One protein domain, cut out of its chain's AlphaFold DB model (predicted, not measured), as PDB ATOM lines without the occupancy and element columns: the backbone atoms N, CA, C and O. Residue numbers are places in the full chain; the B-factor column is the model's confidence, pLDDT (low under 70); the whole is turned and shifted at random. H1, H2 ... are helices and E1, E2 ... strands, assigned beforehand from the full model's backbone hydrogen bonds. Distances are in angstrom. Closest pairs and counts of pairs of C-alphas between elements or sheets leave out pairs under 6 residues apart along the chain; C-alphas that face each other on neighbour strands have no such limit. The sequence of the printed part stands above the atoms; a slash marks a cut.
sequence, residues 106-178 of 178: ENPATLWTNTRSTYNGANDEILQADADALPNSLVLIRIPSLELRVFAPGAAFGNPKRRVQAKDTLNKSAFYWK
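This is residues 106 to 178 of the 178 residues of an uncharacterized protein of Zoogloeaceae bacteirum Par-f-2 (UniProt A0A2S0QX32). The model has little regular structure: a small twisted sheet, the meander E1 - E2 - E3 with each strand the antiparallel neighbour of the one before, amid long loops, and the short helix H1 away from it. The named elements, H1, E1, E2 and E3 along the chain, hold 23 of 73 printed residues, class mixed. The whole is only just loose, close to compact, with radius of gyration of the C-alphas 13.9 A and spans 41 by 31 by 18 A.

E2, residues 163 to 170, is 21.8 A long. E1 is residues 147 to 151, from C-alpha 147 at (-42.276, 47.834, 105.088), 12.8 A. E3 is residues 173 to 177, 12.9 A, ending at (-38.203, 46.232, 95.630). H1 is residues 128 to 132, 6.1 A.

Hairpin E1 and E2 is antiparallel at 150 degrees, with N 149 and O 165 2.8 A apart, within hydrogen-bond range. Hairpin E2 and E3 is antiparallel at 153 degrees; N 175 and O 168, 2.9 A apart, are within range. The sheet is only just strongly twisted, its C-alphas up to 4.3 A off its plane. H1, whose O i to N i+4 pair is within range, is not on the sheet, with 0 pairs of C-alphas within 10 A.

The C-alphas farthest apart, of Glu 106 and Gly 158, are 41.6 A apart. The printed part has no cut. Links H1 to E1 and E1 to E2 are long. Residues 171 to 178 have pLDDT under 70.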
ATOM      1  N   GLU A 106     -46.430  30.448  95.710       94.31
ATOM      2  CA  GLU A 106     -45.166  29.745  95.614       94.31
ATOM      3  C   GLU A 106     -44.319  30.051  96.857       94.31
ATOM      4  O   GLU A 106     -44.379  31.144  97.423       94.31
ATOM      5  N   ASN A 107     -43.513  29.078  97.286       91.25
ATOM      6  CA  ASN A 107     -42.643  29.197  98.462       91.25
ATOM      7  C   ASN A 107     -41.186  28.885  98.083       91.25
ATOM      8  O   ASN A 107     -40.646  27.865  98.521       91.25
ATOM      9  N   PRO A 108     -40.552  29.699  97.223       89.50
ATOM     10  CA  PRO A 108     -39.179  29.444  96.818       89.50
ATOM     11  C   PRO A 108     -38.209  29.744  97.975       89.50
ATOM     12  O   PRO A 108     -38.479  30.589  98.833       89.50
ATOM     13  N   ALA A 109     -37.064  29.054  98.011       84.12
ATOM     14  CA  ALA A 109     -36.040  29.265  99.043       84.12
ATOM     15  C   ALA A 109     -35.419  30.672  98.958       84.12
ATOM     16  O   ALA A 109     -35.206  31.336  99.972       84.12
ATOM     17  N   THR A 110     -35.195  31.147  97.739       83.94
ATOM     18  CA  THR A 110     -34.779  32.508  97.388       83.94
ATOM     19  C   THR A 110     -35.705  33.010  96.288       83.94
ATOM     20  O   THR A 110     -36.267  32.193  95.563       83.94
ATOM     21  N   LEU A 111     -35.896  34.327  96.137       82.25
ATOM     22  CA  LEU A 111     -36.706  34.802  95.009       82.25
ATOM     23  C   LEU A 111     -36.018  34.455  93.684       82.25
ATOM     24  O   LEU A 111     -36.631  33.858  92.813       82.25
ATOM     25  N   TRP A 112     -34.729  34.791  93.596       88.50
ATOM     26  CA  TRP A 112     -33.863  34.526  92.448       88.50
ATOM     27  C   TRP A 112     -32.495  34.028  92.941       88.50
ATOM     28  O   TRP A 112     -32.432  33.177  93.828       88.50
ATOM     29  N   THR A 113     -31.391  34.564  92.412       84.56
ATOM     30  CA  THR A 113     -30.019  34.158  92.757       84.56
ATOM     31  C   THR A 113     -29.430  34.883  93.975       84.56
ATOM     32  O   THR A 113     -28.492  34.370  94.576       84.56
ATOM     33  N   ASN A 114     -29.973  36.045  94.373       83.88
ATOM     34  CA  ASN A 114     -29.485  36.867  95.498       83.88
ATOM     35  C   ASN A 114     -27.980  37.216  95.419       83.88
ATOM     36  O   ASN A 114     -27.291  37.292  96.434       83.88
ATOM     37  N   THR A 115     -27.443  37.402  94.210       83.62
ATOM     38  CA  THR A 115     -25.997  37.595  94.000       83.62
ATOM     39  C   THR A 115     -25.549  39.054  94.057       83.62
ATOM     40  O   THR A 115     -24.354  39.313  94.202       83.62
ATOM     41  N   ARG A 116     -26.469  40.022  93.928       84.94
ATOM     42  CA  ARG A 116     -26.139  41.451  93.814       84.94
ATOM     43  C   ARG A 116     -27.108  42.359  94.555       84.94
ATOM     44  O   ARG A 116     -28.249  42.007  94.826       84.94
ATOM     45  N   SER A 117     -26.616  43.539  94.917       88.38
ATOM     46  CA  SER A 117     -27.361  44.573  95.639       88.38
ATOM     47  C   SER A 117     -26.894  45.955  95.192       88.38
ATOM     48  O   SER A 117     -25.698  46.177  94.998       88.38
ATOM     49  N   THR A 118     -27.823  46.898  95.064       84.12
ATOM     50  CA  THR A 118     -27.499  48.315  94.885       84.12
ATOM     51  C   THR A 118     -27.124  48.955  96.222       84.12
ATOM     52  O   THR A 118     -27.412  48.420  97.287       84.12
ATOM     53  N   TYR A 119     -26.527  50.152  96.190       81.06
ATOM     54  CA  TYR A 119     -26.084  50.860  97.401       81.06
ATOM     55  C   TYR A 119     -27.182  51.048  98.468       81.06
ATOM     56  O   TYR A 119     -26.902  51.021  99.660       81.06
ATOM     57  N   ASN A 120     -28.438  51.233  98.045       79.81
ATOM     58  CA  ASN A 120     -29.587  51.411  98.943       79.81
ATOM     59  C   ASN A 120     -30.513  50.180  98.957       79.81
ATOM     60  O   ASN A 120     -31.684  50.299  99.313       79.81
ATOM     61  N   GLY A 121     -30.049  49.025  98.485       82.56
ATOM     62  CA  GLY A 121     -30.849  47.814  98.357       82.56
ATOM     63  C   GLY A 121     -30.144  46.588  98.916       82.56
ATOM     64  O   GLY A 121     -28.974  46.626  99.284       82.56
ATOM     65  N   ALA A 122     -30.889  45.494  99.000       83.81
ATOM     66  CA  ALA A 122     -30.364  44.165  99.268       83.81
ATOM     67  C   ALA A 122     -31.110  43.192  98.358       83.81
ATOM     68  O   ALA A 122     -32.345  43.211  98.337       83.81
ATOM     69  N   ASN A 123     -30.363  42.390  97.600       84.88
ATOM     70  CA  ASN A 123     -30.884  41.445  96.607       84.88
ATOM     71  C   ASN A 123     -31.846  42.094  95.592       84.88
ATOM     72  O   ASN A 123     -32.819  41.475  95.172       84.88
ATOM     73  N   ASP A 124     -31.597  43.359  95.233       83.88
ATOM     74  CA  ASP A 124     -32.444  44.167  94.343       83.88
ATOM     75  C   ASP A 124     -31.883  44.302  92.918       83.88
ATOM     76  O   ASP A 124     -32.348  45.138  92.138       83.88
ATOM     77  N   GLU A 125     -30.880  43.491  92.578       88.81
ATOM     78  CA  GLU A 125     -30.266  43.435  91.256       88.81
ATOM     79  C   GLU A 125     -29.934  41.987  90.874       88.81
ATOM     80  O   GLU A 125     -29.513  41.185  91.708       88.81
ATOM     81  N   ILE A 126     -30.095  41.674  89.590       89.06
ATOM     82  CA  ILE A 126     -29.664  40.424  88.969       89.06
ATOM     83  C   ILE A 126     -28.966  40.753  87.649       89.06
ATOM     84  O   ILE A 126     -29.366  41.682  86.944       89.06
ATOM     85  N   LEU A 127     -27.904  40.019  87.317       90.94
ATOM     86  CA  LEU A 127     -27.276  40.135  86.003       90.94
ATOM     87  C   LEU A 127     -28.180  39.534  84.932       90.94
ATOM     88  O   LEU A 127     -28.803  38.503  85.161       90.94
ATOM     89  N   GLN A 128     -28.187  40.123  83.735       90.69
ATOM     90  CA  GLN A 128     -29.000  39.609  82.630       90.69
ATOM     91  C   GLN A 128     -28.691  38.136  82.326       90.69
ATOM     92  O   GLN A 128     -29.612  37.341  82.214       90.69
ATOM     93  N   ALA A 129     -27.410  37.753  82.286       91.69
ATOM     94  CA  ALA A 129     -27.008  36.367  82.035       91.69
ATOM     95  C   ALA A 129     -27.515  35.388  83.110       91.69
ATOM     96  O   ALA A 129     -27.920  34.276  82.780       91.69
ATOM     97  N   ASP A 130     -27.535  35.809  84.380       92.06
ATOM     98  CA  ASP A 130     -28.092  35.002  85.471       92.06
ATOM     99  C   ASP A 130     -29.613  34.887  85.325       92.06
ATOM    100  O   ASP A 130     -30.174  33.815  85.526       92.06
ATOM    101  N   ALA A 131     -30.283  35.984  84.954       92.69
ATOM    102  CA  ALA A 131     -31.725  36.012  84.749       92.69
ATOM    103  C   ALA A 131     -32.158  35.132  83.566       92.69
ATOM    104  O   ALA A 131     -33.162  34.436  83.662       92.69
ATOM    105  N   ASP A 132     -31.397  35.133  82.473       93.69
ATOM    106  CA  ASP A 132     -31.678  34.338  81.270       93.69
ATOM    107  C   ASP A 132     -31.531  32.830  81.507       93.69
ATOM    108  O   ASP A 132     -32.120  32.027  80.786       93.69
ATOM    109  N   ALA A 133     -30.768  32.440  82.530       92.12
ATOM    110  CA  ALA A 133     -30.634  31.053  82.958       92.12
ATOM    111  C   ALA A 133     -31.770  30.595  83.894       92.12
ATOM    112  O   ALA A 133     -31.865  29.402  84.197       92.12
ATOM    113  N   LEU A 134     -32.619  31.510  84.379       92.00
ATOM    114  CA  LEU A 134     -33.735  31.162  85.254       92.00
ATOM    115  C   LEU A 134     -34.902  30.563  84.459       92.00
ATOM    116  O   LEU A 134     -35.188  30.988  83.341       92.00
ATOM    117  N   PRO A 135     -35.638  29.605  85.050       91.81
ATOM    118  CA  PRO A 135     -36.755  28.958  84.369       91.81
ATOM    119  C   PRO A 135     -37.977  29.868  84.185       91.81
ATOM    120  O   PRO A 135     -38.846  29.534  83.382       91.81
ATOM    121  N   ASN A 136     -38.070  30.983  84.915       92.19
ATOM    122  CA  ASN A 136     -39.182  31.936  84.886       92.19
ATOM    123  C   ASN A 136     -38.753  33.301  85.443       92.19
ATOM    124  O   ASN A 136     -37.878  33.362  86.306       92.19
ATOM    125  N   SER A 137     -39.424  34.376  85.008       93.69
ATOM    126  CA  SER A 137     -39.215  35.735  85.550       93.69
ATOM    127  C   SER A 137     -40.297  36.199  86.535       93.69
ATOM    128  O   SER A 137     -40.206  37.283  87.115       93.69
ATOM    129  N   LEU A 138     -41.326  35.374  86.753       95.31
ATOM    130  CA  LEU A 138     -42.471  35.680  87.610       95.31
ATOM    131  C   LEU A 138     -42.620  34.656  88.728       95.31
ATOM    132  O   LEU A 138     -42.387  33.469  88.523       95.31
ATOM    133  N   VAL A 139     -43.045  35.120  89.898       94.56
ATOM    134  CA  VAL A 139     -43.367  34.277  91.049       94.56
ATOM    135  C   VAL A 139     -44.422  34.972  91.900       94.56
ATOM    136  O   VAL A 139     -44.396  36.194  92.060       94.56
ATOM    137  N   LEU A 140     -45.362  34.203  92.447       95.38
ATOM    138  CA  LEU A 140     -46.352  34.720  93.386       95.38
ATOM    139  C   LEU A 140     -45.989  34.261  94.792       95.38
ATOM    140  O   LEU A 140     -46.217  33.111  95.131       95.38
ATOM    141  N   ILE A 141     -45.470  35.152  95.630       93.19
ATOM    142  CA  ILE A 141     -45.143  34.827  97.025       93.19
ATOM    143  C   ILE A 141     -46.108  35.494  97.999       93.19
ATOM    144  O   ILE A 141     -46.674  36.556  97.728       93.19
ATOM    145  N   ARG A 142     -46.259  34.890  99.179       90.69
ATOM    146  CA  ARG A 142     -46.917  35.533 100.314       90.69
ATOM    147  C   ARG A 142     -45.874  36.229 101.175       90.69
ATOM    148  O   ARG A 142     -45.015  35.581 101.762       90.69
ATOM    149  N   ILE A 143     -46.031  37.538 101.309       87.62
ATOM    150  CA  ILE A 143     -45.229  38.370 102.201       87.62
ATOM    151  C   ILE A 143     -46.021  38.595 103.497       87.62
ATOM    152  O   ILE A 143     -47.107  39.177 103.440       87.62
ATOM    153  N   PRO A 144     -45.543  38.129 104.667       85.12
ATOM    154  CA  PRO A 144     -46.264  38.305 105.925       85.12
ATOM    155  C   PRO A 144     -46.185  39.739 106.463       85.12
ATOM    156  O   PRO A 144     -47.083  40.154 107.192       85.12
ATOM    157  N   SER A 145     -45.133  40.494 106.122       85.69
ATOM    158  CA  SER A 145     -44.914  41.857 106.608       85.69
ATOM    159  C   SER A 145     -44.183  42.699 105.568       85.69
ATOM    160  O   SER A 145     -43.030  42.437 105.259       85.69
ATOM    161  N   LEU A 146     -44.818  43.763 105.080       86.94
ATOM    162  CA  LEU A 146     -44.232  44.669 104.093       86.94
ATOM    163  C   LEU A 146     -43.939  46.038 104.722       86.94
ATOM    164  O   LEU A 146     -44.850  46.703 105.208       86.94
ATOM    165  N   GLU A 147     -42.685  46.485 104.673       88.25
ATOM    166  CA  GLU A 147     -42.276  47.834 105.088       88.25
ATOM    167  C   GLU A 147     -42.079  48.708 103.840       88.25
ATOM    168  O   GLU A 147     -41.240  48.410 102.996       88.25
ATOM    169  N   LEU A 148     -42.822  49.809 103.707       86.94
ATOM    170  CA  LEU A 148     -42.624  50.768 102.614       86.94
ATOM    171  C   LEU A 148     -41.728  51.916 103.083       86.94
ATOM    172  O   LEU A 148     -42.103  52.695 103.957       86.94
ATOM    173  N   ARG A 149     -40.546  52.042 102.483       86.75
ATOM    174  CA  ARG A 149     -39.585  53.114 102.765       86.75
ATOM    175  C   ARG A 149     -39.690  54.202 101.715       86.75
ATOM    176  O   ARG A 149     -39.611  53.917 100.524       86.75
ATOM    177  N   VAL A 150     -39.802  55.452 102.156       87.62
ATOM    178  CA  VAL A 150     -39.774  56.627 101.278       87.62
ATOM    179  C   VAL A 150     -38.559  57.470 101.631       87.62
ATOM    180  O   VAL A 150     -38.441  57.950 102.755       87.62
ATOM    181  N   PHE A 151     -37.644  57.648 100.682       86.00
ATOM    182  CA  PHE A 151     -36.392  58.378 100.900       86.00
ATOM    183  C   PHE A 151     -35.940  59.103  99.631       86.00
ATOM    184  O   PHE A 151     -36.444  58.841  98.542       86.00
ATOM    185  N   ALA A 152     -34.999  60.039  99.762       86.56
ATOM    186  CA  ALA A 152     -34.447  60.810  98.648       86.56
ATOM    187  C   ALA A 152     -32.951  60.480  98.476       86.56
ATOM    188  O   ALA A 152     -32.106  61.205  99.002       86.56
ATOM    189  N   PRO A 153     -32.597  59.385  97.773       80.12
ATOM    190  CA  PRO A 153     -31.212  58.903  97.712       80.12
ATOM    191  C   PRO A 153     -30.243  59.907  97.080       80.12
ATOM    192  O   PRO A 153     -29.064  59.915  97.413       80.12
ATOM    193  N   GLY A 154     -30.737  60.757  96.176       80.25
ATOM    194  CA  GLY A 154     -29.941  61.782  95.508       80.25
ATOM    195  C   GLY A 154     -29.889  63.121  96.244       80.25
ATOM    196  O   GLY A 154     -29.287  64.050  95.717       80.25
ATOM    197  N   ALA A 155     -30.506  63.262  97.426       82.94
ATOM    198  CA  ALA A 155     -30.575  64.547  98.129       82.94
ATOM    199  C   ALA A 155     -29.182  65.118  98.437       82.94
ATOM    200  O   ALA A 155     -28.948  66.304  98.223       82.94
ATOM    201  N   ALA A 156     -28.237  64.258  98.833       78.31
ATOM    202  CA  ALA A 156     -26.839  64.633  99.060       78.31
ATOM    203  C   ALA A 156     -26.094  65.064  97.777       78.31
ATOM    204  O   ALA A 156     -25.045  65.692  97.860       78.31
ATOM    205  N   PHE A 157     -26.644  64.757  96.599       82.88
ATOM    206  CA  PHE A 157     -26.081  65.058  95.279       82.88
ATOM    207  C   PHE A 157     -26.935  66.074  94.498       82.88
ATOM    208  O   PHE A 157     -26.863  66.137  93.273       82.88
ATOM    209  N   GLY A 158     -27.796  66.836  95.184       84.44
ATOM    210  CA  GLY A 158     -28.637  67.867  94.563       84.44
ATOM    211  C   GLY A 158     -29.853  67.346  93.781       84.44
ATOM    212  O   GLY A 158     -30.528  68.130  93.121       84.44
ATOM    213  N   ASN A 159     -30.175  66.050  93.864       81.50
ATOM    214  CA  ASN A 159     -31.345  65.440  93.226       81.50
ATOM    215  C   ASN A 159     -32.283  64.801  94.273       81.50
ATOM    216  O   ASN A 159     -32.245  63.586  94.495       81.50
ATOM    217  N   PRO A 160     -33.157  65.582  94.931       84.50
ATOM    218  CA  PRO A 160     -33.986  65.108  96.039       84.50
ATOM    219  C   PRO A 160     -35.220  64.301  95.590       84.50
ATOM    220  O   PRO A 160     -36.218  64.236  96.312       84.50
ATOM    221  N   LYS A 161     -35.192  63.681  94.401       86.12
ATOM    222  CA  LYS A 161     -36.305  62.861  93.914       86.12
ATOM    223  C   LYS A 161     -36.580  61.724  94.899       86.12
ATOM    224  O   LYS A 161     -35.710  60.897  95.178       86.12
ATOM    225  N   ARG A 162     -37.809  61.689  95.420       85.62
ATOM    226  CA  ARG A 162     -38.256  60.640  96.337       85.62
ATOM    227  C   ARG A 162     -38.371  59.312  95.595       85.62
ATOM    228  O   ARG A 162     -38.891  59.254  94.481       85.62
ATOM    229  N   ARG A 163     -37.909  58.253  96.246       83.56
ATOM    230  CA  ARG A 163     -38.059  56.860  95.842       83.56
ATOM    231  C   ARG A 163     -38.847  56.135  96.922       83.56
ATOM    232  O   ARG A 163     -38.597  56.339  98.109       83.56
ATOM    233  N   VAL A 164     -39.789  55.307  96.487       84.31
ATOM    234  CA  VAL A 164     -40.452  54.318  97.336       84.31
ATOM    235  C   VAL A 164     -39.723  52.995  97.134       84.31
ATOM    236  O   VAL A 164     -39.326  52.677  96.015       84.31
ATOM    237  N   GLN A 165     -39.487  52.263  98.213       83.25
ATOM    238  CA  GLN A 165     -38.869  50.948  98.170       83.25
ATOM    239  C   GLN A 165     -39.579  50.056  99.172       83.25
ATOM    240  O   GLN A 165     -39.706  50.413 100.345       83.25
ATOM    241  N   ALA A 166     -40.065  48.912  98.713       83.12
ATOM    242  CA  ALA A 166     -40.657  47.936  99.608       83.12
ATOM    243  C   ALA A 166     -39.553  47.059 100.193       83.12
ATOM    244  O   ALA A 166     -38.675  46.622  99.461       83.12
ATOM    245  N   LYS A 167     -39.595  46.808 101.495       81.75
ATOM    246  CA  LYS A 167     -38.676  45.938 102.213       81.75
ATOM    247  C   LYS A 167     -39.459  44.804 102.856       81.75
ATOM    248  O   LYS A 167     -40.458  45.040 103.533       81.75
ATOM    249  N   ASP A 168     -38.967  43.593 102.666       78.88
ATOM    250  CA  ASP A 168     -39.485  42.386 103.304       78.88
ATOM    251  C   ASP A 168     -38.332  41.424 103.626       78.88
ATOM    252  O   ASP A 168     -37.194  41.620 103.191       78.88
ATOM    253  N   THR A 169     -38.621  40.407 104.428       75.38
ATOM    254  CA  THR A 169     -37.744  39.284 104.715       75.38
ATOM    255  C   THR A 169     -38.368  37.993 104.192       75.38
ATOM    256  O   THR A 169     -39.259  37.428 104.824       75.38
ATOM    257  N   LEU A 170     -37.840  37.470 103.086       70.19
ATOM    258  CA  LEU A 170     -38.164  36.127 102.608       70.19
ATOM    259  C   LEU A 170     -37.063  35.175 103.087       70.19
ATOM    260  O   LEU A 170     -35.888  35.385 102.794       70.19
ATOM    261  N   ASN A 171     -37.425  34.156 103.872       57.62
ATOM    262  CA  ASN A 171     -36.497  33.146 104.405       57.62
ATOM    263  C   ASN A 171     -35.234  33.725 105.077       57.62
ATOM    264  O   ASN A 171     -34.136  33.202 104.915       57.62
ATOM    265  N   LYS A 172     -35.396  34.792 105.873       58.19
ATOM    266  CA  LYS A 172     -34.319  35.525 106.580       58.19
ATOM    267  C   LYS A 172     -33.403  36.378 105.688       58.19
ATOM    268  O   LYS A 172     -32.514  37.042 106.216       58.19
ATOM    269  N   SER A 173     -33.637  36.434 104.378       59.69
ATOM    270  CA  SER A 173     -32.966  37.375 103.479       59.69
ATOM    271  C   SER A 173     -33.813  38.629 103.294       59.69
ATOM    272  O   SER A 173     -34.997  38.543 102.973       59.69
ATOM    273  N   ALA A 174     -33.203  39.799 103.497       61.16
ATOM    274  CA  ALA A 174     -33.851  41.067 103.195       61.16
ATOM    275  C   ALA A 174     -33.909  41.274 101.679       61.16
ATOM    276  O   ALA A 174     -32.908  41.074 100.982       61.16
ATOM    277  N   PHE A 175     -35.066  41.710 101.201       59.31
ATOM    278  CA  PHE A 175     -35.273  42.121  99.823       59.31
ATOM    279  C   PHE A 175     -35.766  43.548  99.779       59.31
ATOM    280  O   PHE A 175     -36.560  43.958 100.629       59.31
ATOM    281  N   TYR A 176     -35.307  44.278  98.769       58.03
ATOM    282  CA  TYR A 176     -35.754  45.632  98.522       58.03
ATOM    283  C   TYR A 176     -36.273  45.787  97.093       58.03
ATOM    284  O   TYR A 176     -35.526  45.632  96.136       58.03
ATOM    285  N   TRP A 177     -37.537  46.159  96.933       65.94
ATOM    286  CA  TRP A 177     -38.203  46.232  95.630       65.94
ATOM    287  C   TRP A 177     -38.331  47.679  95.143       65.94
ATOM    288  O   TRP A 177     -38.490  48.590  95.958       65.94
ATOM    289  N   LYS A 178     -38.248  47.893  93.824       52.19
ATOM    290  CA  LYS A 178     -38.546  49.174  93.155       52.19
ATOM    291  C   LYS A 178     -39.986  49.216  92.670       52.19
ATOM    292  O   LYS A 178     -40.471  48.152  92.236       52.19
TER     293      LYS A 178